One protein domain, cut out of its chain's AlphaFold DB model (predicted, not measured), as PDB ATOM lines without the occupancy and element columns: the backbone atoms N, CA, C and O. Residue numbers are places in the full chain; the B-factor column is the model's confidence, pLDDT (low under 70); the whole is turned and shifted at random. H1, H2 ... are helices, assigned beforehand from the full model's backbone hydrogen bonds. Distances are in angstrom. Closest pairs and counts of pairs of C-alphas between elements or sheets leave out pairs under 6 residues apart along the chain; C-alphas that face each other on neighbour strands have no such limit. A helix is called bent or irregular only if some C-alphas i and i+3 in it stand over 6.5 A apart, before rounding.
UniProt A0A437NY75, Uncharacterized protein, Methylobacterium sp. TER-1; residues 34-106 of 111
ATOM      1  N   SER A  34      64.148 103.167 136.355       47.81
ATOM      2  CA  SER A  34      65.391 103.466 135.625       47.81
ATOM      3  C   SER A  34      66.364 104.348 136.427       47.81
ATOM      4  O   SER A  34      67.569 104.255 136.242       47.81
ATOM      5  N   ILE A  35      65.870 105.148 137.385       54.50
ATOM      6  CA  ILE A  35      66.698 106.098 138.159       54.50
ATOM      7  C   ILE A  35      67.235 105.493 139.482       54.50
ATOM      8  O   ILE A  35      68.121 106.066 140.105       54.50
ATOM      9  N   MET A  36      66.766 104.314 139.920       59.38
ATOM     10  CA  MET A  36      67.152 103.710 141.219       59.38
ATOM     11  C   MET A  36      67.566 102.229 141.148       59.38
ATOM     12  O   MET A  36      67.564 101.538 142.169       59.38
ATOM     13  N   SER A  37      67.880 101.712 139.963       75.81
ATOM     14  CA  SER A  37      68.231 100.300 139.801       75.81
ATOM     15  C   SER A  37      69.734 100.059 139.950       75.81
ATOM     16  O   SER A  37      70.546 100.769 139.367       75.81
ATOM     17  N   LEU A  38      70.097  99.043 140.735       85.38
ATOM     18  CA  LEU A  38      71.476  98.617 140.938       85.38
ATOM     19  C   LEU A  38      71.940  97.646 139.850       85.38
ATOM     20  O   LEU A  38      71.215  96.734 139.435       85.38
ATOM     21  N   GLU A  39      73.194  97.828 139.463       87.88
ATOM     22  CA  GLU A  39      73.905  97.008 138.492       87.88
ATOM     23  C   GLU A  39      74.600  95.816 139.162       87.88
ATOM     24  O   GLU A  39      75.000  95.923 140.326       87.88
ATOM     25  N   PRO A  40      74.798  94.688 138.450       90.62
ATOM     26  CA  PRO A  40      74.484  94.435 137.029       90.62
ATOM     27  C   PRO A  40      73.034  94.011 136.706       90.62
ATOM     28  O   PRO A  40      72.678  93.842 135.536       90.62
ATOM     29  N   ALA A  41      72.182  93.792 137.710       89.94
ATOM     30  CA  ALA A  41      70.846  93.231 137.511       89.94
ATOM     31  C   ALA A  41      69.962  94.076 136.586       89.94
ATOM     32  O   ALA A  41      69.218  93.500 135.788       89.94
ATOM     33  N   ALA A  42      70.030  95.410 136.660       88.81
ATOM     34  CA  ALA A  42      69.182  96.264 135.830       88.81
ATOM     35  C   ALA A  42      69.511  96.111 134.341       88.81
ATOM     36  O   ALA A  42      68.605  95.824 133.554       88.81
ATOM     37  N   SER A  43      70.790  96.197 133.965       90.06
ATOM     38  CA  SER A  43      71.235  95.962 132.584       90.06
ATOM     39  C   SER A  43      70.832  94.588 132.053       90.06
ATOM     40  O   SER A  43      70.350  94.482 130.923       90.06
ATOM     41  N   ILE A  44      70.974  93.526 132.851       91.88
ATOM     42  CA  ILE A  44      70.567  92.173 132.436       91.88
ATOM     43  C   ILE A  44      69.058  92.118 132.188       91.88
ATOM     44  O   ILE A  44      68.616  91.651 131.138       91.88
ATOM     45  N   ILE A  45      68.253  92.620 133.126       90.62
ATOM     46  CA  ILE A  45      66.791  92.616 133.003       90.62
ATOM     47  C   ILE A  45      66.350  93.454 131.797       90.62
ATOM     48  O   ILE A  45      65.446  93.037 131.073       90.62
ATOM     49  N   ALA A  46      67.000  94.590 131.539       90.25
ATOM     50  CA  ALA A  46      66.737  95.419 130.369       90.25
ATOM     51  C   ALA A  46      67.033  94.666 129.059       90.25
ATOM     52  O   ALA A  46      66.160  94.600 128.192       90.25
ATOM     53  N   LYS A  47      68.197  94.007 128.944       90.38
ATOM     54  CA  LYS A  47      68.564  93.180 127.772       90.38
ATOM     55  C   LYS A  47      67.575  92.040 127.517       90.38
ATOM     56  O   LYS A  47      67.312  91.686 126.371       90.38
ATOM     57  N   LEU A  48      66.999  91.477 128.576       89.44
ATOM     58  CA  LEU A  48      66.000  90.410 128.488       89.44
ATOM     59  C   LEU A  48      64.606  90.903 128.063       89.44
ATOM     60  O   LEU A  48      63.729  90.082 127.784       89.44
ATOM     61  N   GLY A  49      64.387  92.217 127.949       89.00
ATOM     62  CA  GLY A  49      63.092  92.810 127.602       89.00
ATOM     63  C   GLY A  49      62.226  93.150 128.817       89.00
ATOM     64  O   GLY A  49      61.000  93.188 128.720       89.00
ATOM     65  N   GLY A  50      62.853  93.371 129.972       89.62
ATOM     66  CA  GLY A  50      62.213  93.868 131.183       89.62
ATOM     67  C   GLY A  50      61.754  92.781 132.164       89.62
ATOM     68  O   GLY A  50      61.720  91.588 131.850       89.62
ATOM     69  N   PRO A  51      61.347  93.186 133.383       87.88
ATOM     70  CA  PRO A  51      61.100  92.265 134.493       87.88
ATOM     71  C   PRO A  51      59.949  91.289 134.230       87.88
ATOM     72  O   PRO A  51      59.980  90.175 134.736       87.88
ATOM     73  N   ALA A  52      58.953  91.670 133.424       88.50
ATOM     74  CA  ALA A  52      57.817  90.805 133.097       88.50
ATOM     75  C   ALA A  52      58.191  89.661 132.137       88.50
ATOM     76  O   ALA A  52      57.720  88.536 132.305       88.50
ATOM     77  N   ARG A  53      59.040  89.929 131.136       91.56
ATOM     78  CA  ARG A  53      59.519  88.889 130.213       91.56
ATOM     79  C   ARG A  53      60.480  87.953 130.931       91.56
ATOM     80  O   ARG A  53      60.304  86.739 130.865       91.56
ATOM     81  N   THR A  54      61.410  88.519 131.697       90.88
ATOM     82  CA  THR A  54      62.347  87.755 132.525       90.88
ATOM     83  C   THR A  54      61.616  86.859 133.515       90.88
ATOM     84  O   THR A  54      61.934  85.680 133.593       90.88
ATOM     85  N   SER A  55      60.600  87.364 134.226       93.19
ATOM     86  CA  SER A  55      59.869  86.574 135.226       93.19
ATOM     87  C   SER A  55      59.153  85.368 134.612       93.19
ATOM     88  O   SER A  55      59.208  84.277 135.174       93.19
ATOM     89  N   ARG A  56      58.540  85.542 133.431       92.81
ATOM     90  CA  ARG A  56      57.904  84.453 132.670       92.81
ATOM     91  C   ARG A  56      58.917  83.410 132.205       92.81
ATOM     92  O   ARG A  56      58.629  82.225 132.293       92.81
ATOM     93  N   ALA A  57      60.094  83.844 131.757       90.19
ATOM     94  CA  ALA A  57      61.146  82.953 131.275       90.19
ATOM     95  C   ALA A  57      61.677  82.003 132.361       90.19
ATOM     96  O   ALA A  57      61.922  80.830 132.101       90.19
ATOM     97  N   ILE A  58      61.853  82.509 133.582       91.62
ATOM     98  CA  ILE A  58      62.492  81.763 134.678       91.62
ATOM     99  C   ILE A  58      61.500  81.129 135.662       91.62
ATOM    100  O   ILE A  58      61.923  80.375 136.540       91.62
ATOM    101  N   GLY A  59      60.206  81.443 135.540       92.69
ATOM    102  CA  GLY A  59      59.154  80.959 136.438       92.69
ATOM    103  C   GLY A  59      59.130  81.654 137.805       92.69
ATOM    104  O   GLY A  59      58.852  81.010 138.811       92.69
ATOM    105  N   LEU A  60      59.449  82.951 137.866       92.31
ATOM    106  CA  LEU A  60      59.395  83.747 139.100       92.31
ATOM    107  C   LEU A  60      58.278  84.789 139.061       92.31
ATOM    108  O   LEU A  60      57.751  85.140 138.007       92.31
ATOM    109  N   SER A  61      57.956  85.350 140.230       92.56
ATOM    110  CA  SER A  61      57.095  86.529 140.301       92.56
ATOM    111  C   SER A  61      57.802  87.759 139.711       92.56
ATOM    112  O   SER A  61      59.012  87.943 139.887       92.56
ATOM    113  N   ARG A  62      57.041  88.648 139.059       91.50
ATOM    114  CA  ARG A  62      57.556  89.937 138.556       91.50
ATOM    115  C   ARG A  62      58.226  90.745 139.674       91.50
ATOM    116  O   ARG A  62      59.291  91.316 139.461       91.50
ATOM    117  N   SER A  63      57.623  90.755 140.863       89.38
ATOM    118  CA  SER A  63      58.132  91.473 142.034       89.38
ATOM    119  C   SER A  63      59.495  90.953 142.491       89.38
ATOM    120  O   SER A  63      60.356  91.750 142.849       89.38
ATOM    121  N   THR A  64      59.722  89.635 142.448       89.44
ATOM    122  CA  THR A  64      61.024  89.032 142.782       89.44
ATOM    123  C   THR A  64      62.111  89.509 141.827       89.44
ATOM    124  O   THR A  64      63.172  89.922 142.283       89.44
ATOM    125  N   VAL A  65      61.832  89.513 140.520       90.75
ATOM    126  CA  VAL A  65      62.788  89.977 139.502       90.75
ATOM    127  C   VAL A  65      63.094  91.463 139.673       90.75
ATOM    128  O   VAL A  65      64.255  91.856 139.627       90.75
ATOM    129  N   SER A  66      62.082  92.291 139.943       88.94
ATOM    130  CA  SER A  66      62.303  93.713 140.234       88.94
ATOM    131  C   SER A  66      63.162  93.933 141.481       88.94
ATOM    132  O   SER A  66      64.012  94.810 141.475       88.94
ATOM    133  N   LYS A  67      63.013  93.122 142.534       90.38
ATOM    134  CA  LYS A  67      63.828  93.257 143.754       90.38
ATOM    135  C   LYS A  67      65.317  92.973 143.542       90.38
ATOM    136  O   LYS A  67      66.124  93.379 144.375       90.38
ATOM    137  N   TRP A  68      65.714  92.320 142.450       91.44
ATOM    138  CA  TRP A  68      67.137  92.116 142.157       91.44
ATOM    139  C   TRP A  68      67.877  93.425 141.880       91.44
ATOM    140  O   TRP A  68      69.073  93.523 142.130       91.44
ATOM    141  N   THR A  69      67.167  94.456 141.423       89.69
ATOM    142  CA  THR A  69      67.759  95.779 141.209       89.69
ATOM    143  C   THR A  69      67.790  96.620 142.485       89.69
ATOM    144  O   THR A  69      68.320  97.725 142.475       89.69
ATOM    145  N   TYR A  70      67.233  96.135 143.601       87.56
ATOM    146  CA  TYR A  70      67.114  96.918 144.831       87.56
ATOM    147  C   TYR A  70      68.328  96.720 145.747       87.56
ATOM    148  O   TYR A  70      68.934  95.642 145.765       87.56
ATOM    149  N   PRO A  71      68.676  97.727 146.568       86.19
ATOM    150  CA  PRO A  71      69.700  97.580 147.593       86.19
ATOM    151  C   PRO A  71      69.271  96.591 148.681       86.19
ATOM    152  O   PRO A  71      68.084  96.428 148.975       86.19
ATOM    153  N   LYS A  72      70.260  95.980 149.346       87.12
ATOM    154  CA  LYS A  72      70.027  94.992 150.414       87.12
ATOM    155  C   LYS A  72      69.167  95.537 151.560       87.12
ATOM    156  O   LYS A  72      68.294  94.829 152.045       87.12
ATOM    157  N   HIS A  73      69.326  96.814 151.928       84.56
ATOM    158  CA  HIS A  73      68.532  97.443 152.996       84.56
ATOM    159  C   HIS A  73      67.027  97.546 152.678       84.56
ATOM    160  O   HIS A  73      66.223  97.684 153.591       84.56
ATOM    161  N   ARG A  74      66.626  97.456 151.399       81.50
ATOM    162  CA  ARG A  74      65.214  97.397 150.967       81.50
ATOM    163  C   ARG A  74      64.738  95.969 150.675       81.50
ATOM    164  O   ARG A  74      63.727  95.784 150.002       81.50
ATOM    165  N   GLY A  75      65.479  94.956 151.127       81.19
ATOM    166  CA  GLY A  75      65.179  93.551 150.845       81.19
ATOM    167  C   GLY A  75      65.462  93.139 149.396       81.19
ATOM    168  O   GLY A  75      64.831  92.209 148.892       81.19
ATOM    169  N   GLY A  76      66.360  93.853 148.710       88.56
ATOM    170  CA  GLY A  76      66.891  93.463 147.406       88.56
ATOM    171  C   GLY A  76      68.171  92.638 147.502       88.56
ATOM    172  O   GLY A  76      68.668  92.339 148.587       88.56
ATOM    173  N   THR A  77      68.750  92.293 146.355       87.12
ATOM    174  CA  THR A  77      70.010  91.528 146.282       87.12
ATOM    175  C   THR A  77      71.252  92.420 146.233       87.12
ATOM    176  O   THR A  77      72.377  91.920 146.283       87.12
ATOM    177  N   GLY A  78      71.073  93.743 146.163       85.88
ATOM    178  CA  GLY A  78      72.166  94.689 145.970       85.88
ATOM    179  C   GLY A  78      72.617  94.804 144.516       85.88
ATOM    180  O   GLY A  78      73.785  95.086 144.296       85.88
ATOM    181  N   GLY A  79      71.731  94.558 143.545       88.31
ATOM    182  CA  GLY A  79      72.072  94.612 142.119       88.31
ATOM    183  C   GLY A  79      72.548  93.286 141.536       88.31
ATOM    184  O   GLY A  79      72.882  93.228 140.360       88.31
ATOM    185  N   HIS A  80      72.555  92.201 142.311       91.75
ATOM    186  CA  HIS A  80      73.009  90.893 141.839       91.75
ATOM    187  C   HIS A  80      71.850  89.973 141.467       91.75
ATOM    188  O   HIS A  80      70.875  89.835 142.206       91.75
ATOM    189  N   VAL A  81      71.979  89.267 140.350       91.19
ATOM    190  CA  VAL A  81      71.078  88.154 140.043       91.19
ATOM    191  C   VAL A  81      71.540  86.926 140.836       91.19
ATOM    192  O   VAL A  81      72.728  86.603 140.800       91.19
ATOM    193  N   PRO A  82      70.647  86.222 141.553       91.88
ATOM    194  CA  PRO A  82      71.033  85.019 142.277       91.88
ATOM    195  C   PRO A  82      71.591  83.924 141.360       91.88
ATOM    196  O   PRO A  82      71.014  83.628 140.311       91.88
ATOM    197  N   HIS A  83      72.686  83.287 141.784       91.81
ATOM    198  CA  HIS A  83      73.462  82.369 140.943       91.81
ATOM    199  C   HIS A  83      72.660  81.171 140.409       91.81
ATOM    200  O   HIS A  83      72.834  80.775 139.260       91.81
ATOM    201  N   TRP A  84      71.712  80.645 141.189       92.69
ATOM    202  CA  TRP A  84      70.855  79.520 140.791       92.69
ATOM    203  C   TRP A  84      69.894  79.835 139.628       92.69
ATOM    204  O   TRP A  84      69.306  78.921 139.051       92.69
ATOM    205  N   HIS A  85      69.714  81.109 139.263       93.50
ATOM    206  CA  HIS A  85      68.918  81.508 138.099       93.50
ATOM    207  C   HIS A  85      69.757  81.788 136.846       93.50
ATOM    208  O   HIS A  85      69.182  81.884 135.763       93.50
ATOM    209  N   ILE A  86      71.085  81.891 136.965       92.56
ATOM    210  CA  ILE A  86      71.963  82.316 135.865       92.56
ATOM    211  C   ILE A  86      71.861  81.359 134.674       92.56
ATOM    212  O   ILE A  86      71.602  81.816 133.563       92.56
ATOM    213  N   SER A  87      71.959  80.045 134.896       92.69
ATOM    214  CA  SER A  87      71.878  79.052 133.812       92.69
ATOM    215  C   SER A  87      70.567  79.163 133.027       92.69
ATOM    216  O   SER A  87      70.592  79.283 131.808       92.69
ATOM    217  N   LYS A  88      69.424  79.274 133.721       93.69
ATOM    218  CA  LYS A  88      68.109  79.444 133.075       93.69
ATOM    219  C   LYS A  88      68.016  80.732 132.254       93.69
ATOM    220  O   LYS A  88      67.385  80.749 131.200       93.69
ATOM    221  N   ILE A  89      68.620  81.817 132.737       93.25
ATOM    222  CA  ILE A  89      68.651  83.094 132.016       93.25
ATOM    223  C   ILE A  89      69.502  82.972 130.751       93.25
ATOM    224  O   ILE A  89      69.091  83.465 129.704       93.25
ATOM    225  N   ILE A  90      70.654  82.304 130.831       93.56
ATOM    226  CA  ILE A  90      71.532  82.068 129.680       93.56
ATOM    227  C   ILE A  90      70.829  81.191 128.640       93.56
ATOM    228  O   ILE A  90      70.860  81.521 127.457       93.56
ATOM    229  N   ASP A  91      70.151  80.125 129.061       93.81
ATOM    230  CA  ASP A  91      69.404  79.246 128.156       93.81
ATOM    231  C   ASP A  91      68.283  80.007 127.441       93.81
ATOM    232  O   ASP A  91      68.143  79.928 126.218       93.81
ATOM    233  N   PHE A  92      67.535  80.831 128.179       93.62
ATOM    234  CA  PHE A  92      66.521  81.705 127.595       93.62
ATOM    235  C   PHE A  92      67.127  82.733 126.632       93.62
ATOM    236  O   PHE A  92      66.577  82.965 125.552       93.62
ATOM    237  N   ALA A  93      68.256  83.342 126.993       94.12
ATOM    238  CA  ALA A  93      68.951  84.305 126.148       94.12
ATOM    239  C   ALA A  93      69.408  83.658 124.833       94.12
ATOM    240  O   ALA A  93      69.123  84.201 123.767       94.12
ATOM    241  N   LYS A  94      70.004  82.460 124.893       93.69
ATOM    242  CA  LYS A  94      70.390  81.661 123.718       93.69
ATOM    243  C   LYS A  94      69.186  81.338 122.835       93.69
ATOM    244  O   LYS A  94      69.230  81.603 121.638       93.69
ATOM    245  N   ALA A  95      68.090  80.854 123.423       94.06
ATOM    246  CA  ALA A  95      66.865  80.526 122.691       94.06
ATOM    247  C   ALA A  95      66.228  81.743 121.991       94.06
ATOM    248  O   ALA A  95      65.538  81.593 120.987       94.06
ATOM    249  N   ASN A  96      66.464  82.955 122.504       92.88
ATOM    250  CA  ASN A  96      65.907  84.202 121.975       92.88
ATOM    251  C   ASN A  96      66.942  85.066 121.229       92.88
ATOM    252  O   ASN A  96      66.658  86.231 120.954       92.88
ATOM    253  N   ASN A  97      68.128  84.530 120.910       94.06
ATOM    254  CA  ASN A  97      69.228  85.252 120.248       94.06
ATOM    255  C   ASN A  97      69.668  86.548 120.966       94.06
ATOM    256  O   ASN A  97      70.103  87.515 120.340       94.06
ATOM    257  N   ILE A  98      69.573  86.579 122.296       93.69
ATOM    258  CA  ILE A  98      70.009  87.702 123.130       93.69
ATOM    259  C   ILE A  98      71.463  87.462 123.542       93.69
ATOM    260  O   ILE A  98      71.791  86.442 124.146       93.69
ATOM    261  N   LYS A  99      72.347  88.420 123.247       90.88
ATOM    262  CA  LYS A  99      73.767  88.349 123.624       90.88
ATOM    263  C   LYS A  99      73.946  88.667 125.113       90.88
ATOM    264  O   LYS A  99      74.100  89.830 125.487       90.88
ATOM    265  N   ILE A 100      73.909  87.631 125.947       90.44
ATOM    266  CA  ILE A 100      74.239  87.682 127.377       90.44
ATOM    267  C   ILE A 100      75.261  86.588 127.668       90.44
ATOM    268  O   ILE A 100      75.090  85.441 127.253       90.44
ATOM    269  N   THR A 101      76.319  86.954 128.382       88.69
ATOM    270  CA  THR A 101      77.387  86.051 128.818       88.69
ATOM    271  C   THR A 101      77.460  86.007 130.340       88.69
ATOM    272  O   THR A 101      76.897  86.859 131.022       88.69
ATOM    273  N   GLU A 102      78.180  85.034 130.895       86.62
ATOM    274  CA  GLU A 102      78.401  84.931 132.347       86.62
ATOM    275  C   GLU A 102      79.092  86.178 132.924       86.62
ATOM    276  O   GLU A 102      78.788  86.600 134.040       86.62
ATOM    277  N   ASN A 103      79.935  86.842 132.127       86.50
ATOM    278  CA  ASN A 103      80.615  88.076 132.517       86.50
ATOM    279  C   ASN A 103      79.642  89.232 132.793       86.50
ATOM    280  O   ASN A 103      79.938  90.075 133.639       86.50
ATOM    281  N   ASP A 104      78.474  89.267 132.141       87.88
ATOM    282  CA  ASP A 104      77.461  90.304 132.374       87.88
ATOM    283  C   ASP A 104      76.879  90.250 133.800       87.88
ATOM    284  O   ASP A 104      76.360  91.250 134.282       87.88
ATOM    285  N   PHE A 105      76.974  89.108 134.490       88.62
ATOM    286  CA  PHE A 105      76.476  88.928 135.863       88.62
ATOM    287  C   PHE A 105      77.477  89.352 136.936       88.62
ATOM    288  O   PHE A 105      77.131  89.411 138.120       88.62
ATOM    289  N   THR A 106      78.711  89.654 136.537       84.69
ATOM    290  CA  THR A 106      79.759  90.098 137.453       84.69
ATOM    291  C   THR A 106      79.770  91.624 137.550       84.69
ATOM    292  O   THR A 106      79.643  92.310 136.534       84.69
TER     293      THR A 106
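Overview. This is residues 34 to 106 of the 111 residues of an uncharacterized protein of Methylobacterium sp. TER-1 (UniProt A0A437NY75). Four short helices form a loose ring: H1 and H4 lie on opposite sides, H2 bridges from one to the other, and small H5 closes the side opposite H2. H3 packs on H2, and the long link of residues 68 to 82 reaches away to His 73 at one end of the longest axis. The 73 printed residues hold five named helices, H1 to H5 in order, and no named strand, an all-helix class. The whole is compact, with a radius of gyration of the C-alphas of 11.1 A and spans of 34 by 24 by 23 A.

Along the chain. Find C-alpha 41 at (70.846, 93.231, 137.511); from there H1 runs over residues 41 to 47, 10.0 A. H2, residues 51 to 58, covers 10.6 A, and H3, residues 62 to 67, 8.8 A. Look for C-alpha 83 at (73.462, 82.369, 140.943), where H4 begins; it runs to residue 95, 19.5 A, and is irregular, with C-alphas 84 and 87 7.1 A apart. H5, residues 102 to 105, spans 5.7 A and ends at C-alpha 105, (76.476, 88.928, 135.863).

Arrangement. H1 is close to but not clearly touching H2, about perpendicular at 89 degrees; their closest C-alphas, Ile 45 and Pro 51, are 5.9 A apart. H2 touches H3 at 74 degrees, about perpendicular, closest at the C-alphas of Ser 55 and Arg 62, 5.3 A. H2 touches H4 at 86 degrees, about perpendicular, closest at the C-alphas of Ile 58 and Lys 88, 6.3 A. H1 and H5 only just touch, with 3 pairs of C-alphas within 8 A, the closest Ile 44 and Asp 104, 7.1 A. H1 and H4 are apart. Every O i to N i+4 pair is within hydrogen-bond range in H1, H2 and H3, and 7 of 9 in H4; H5 is too short for such a pair.

Size, cuts and confidence. The C-alphas farthest apart, those of His 73 and Asn 97, are 35.0 A apart. The printed part has no cut, and the link from H3 to H4 is long, with 15 residues. Residues 34 to 36 are under 70 in pLDDT; the mean of the printed part is 88.5.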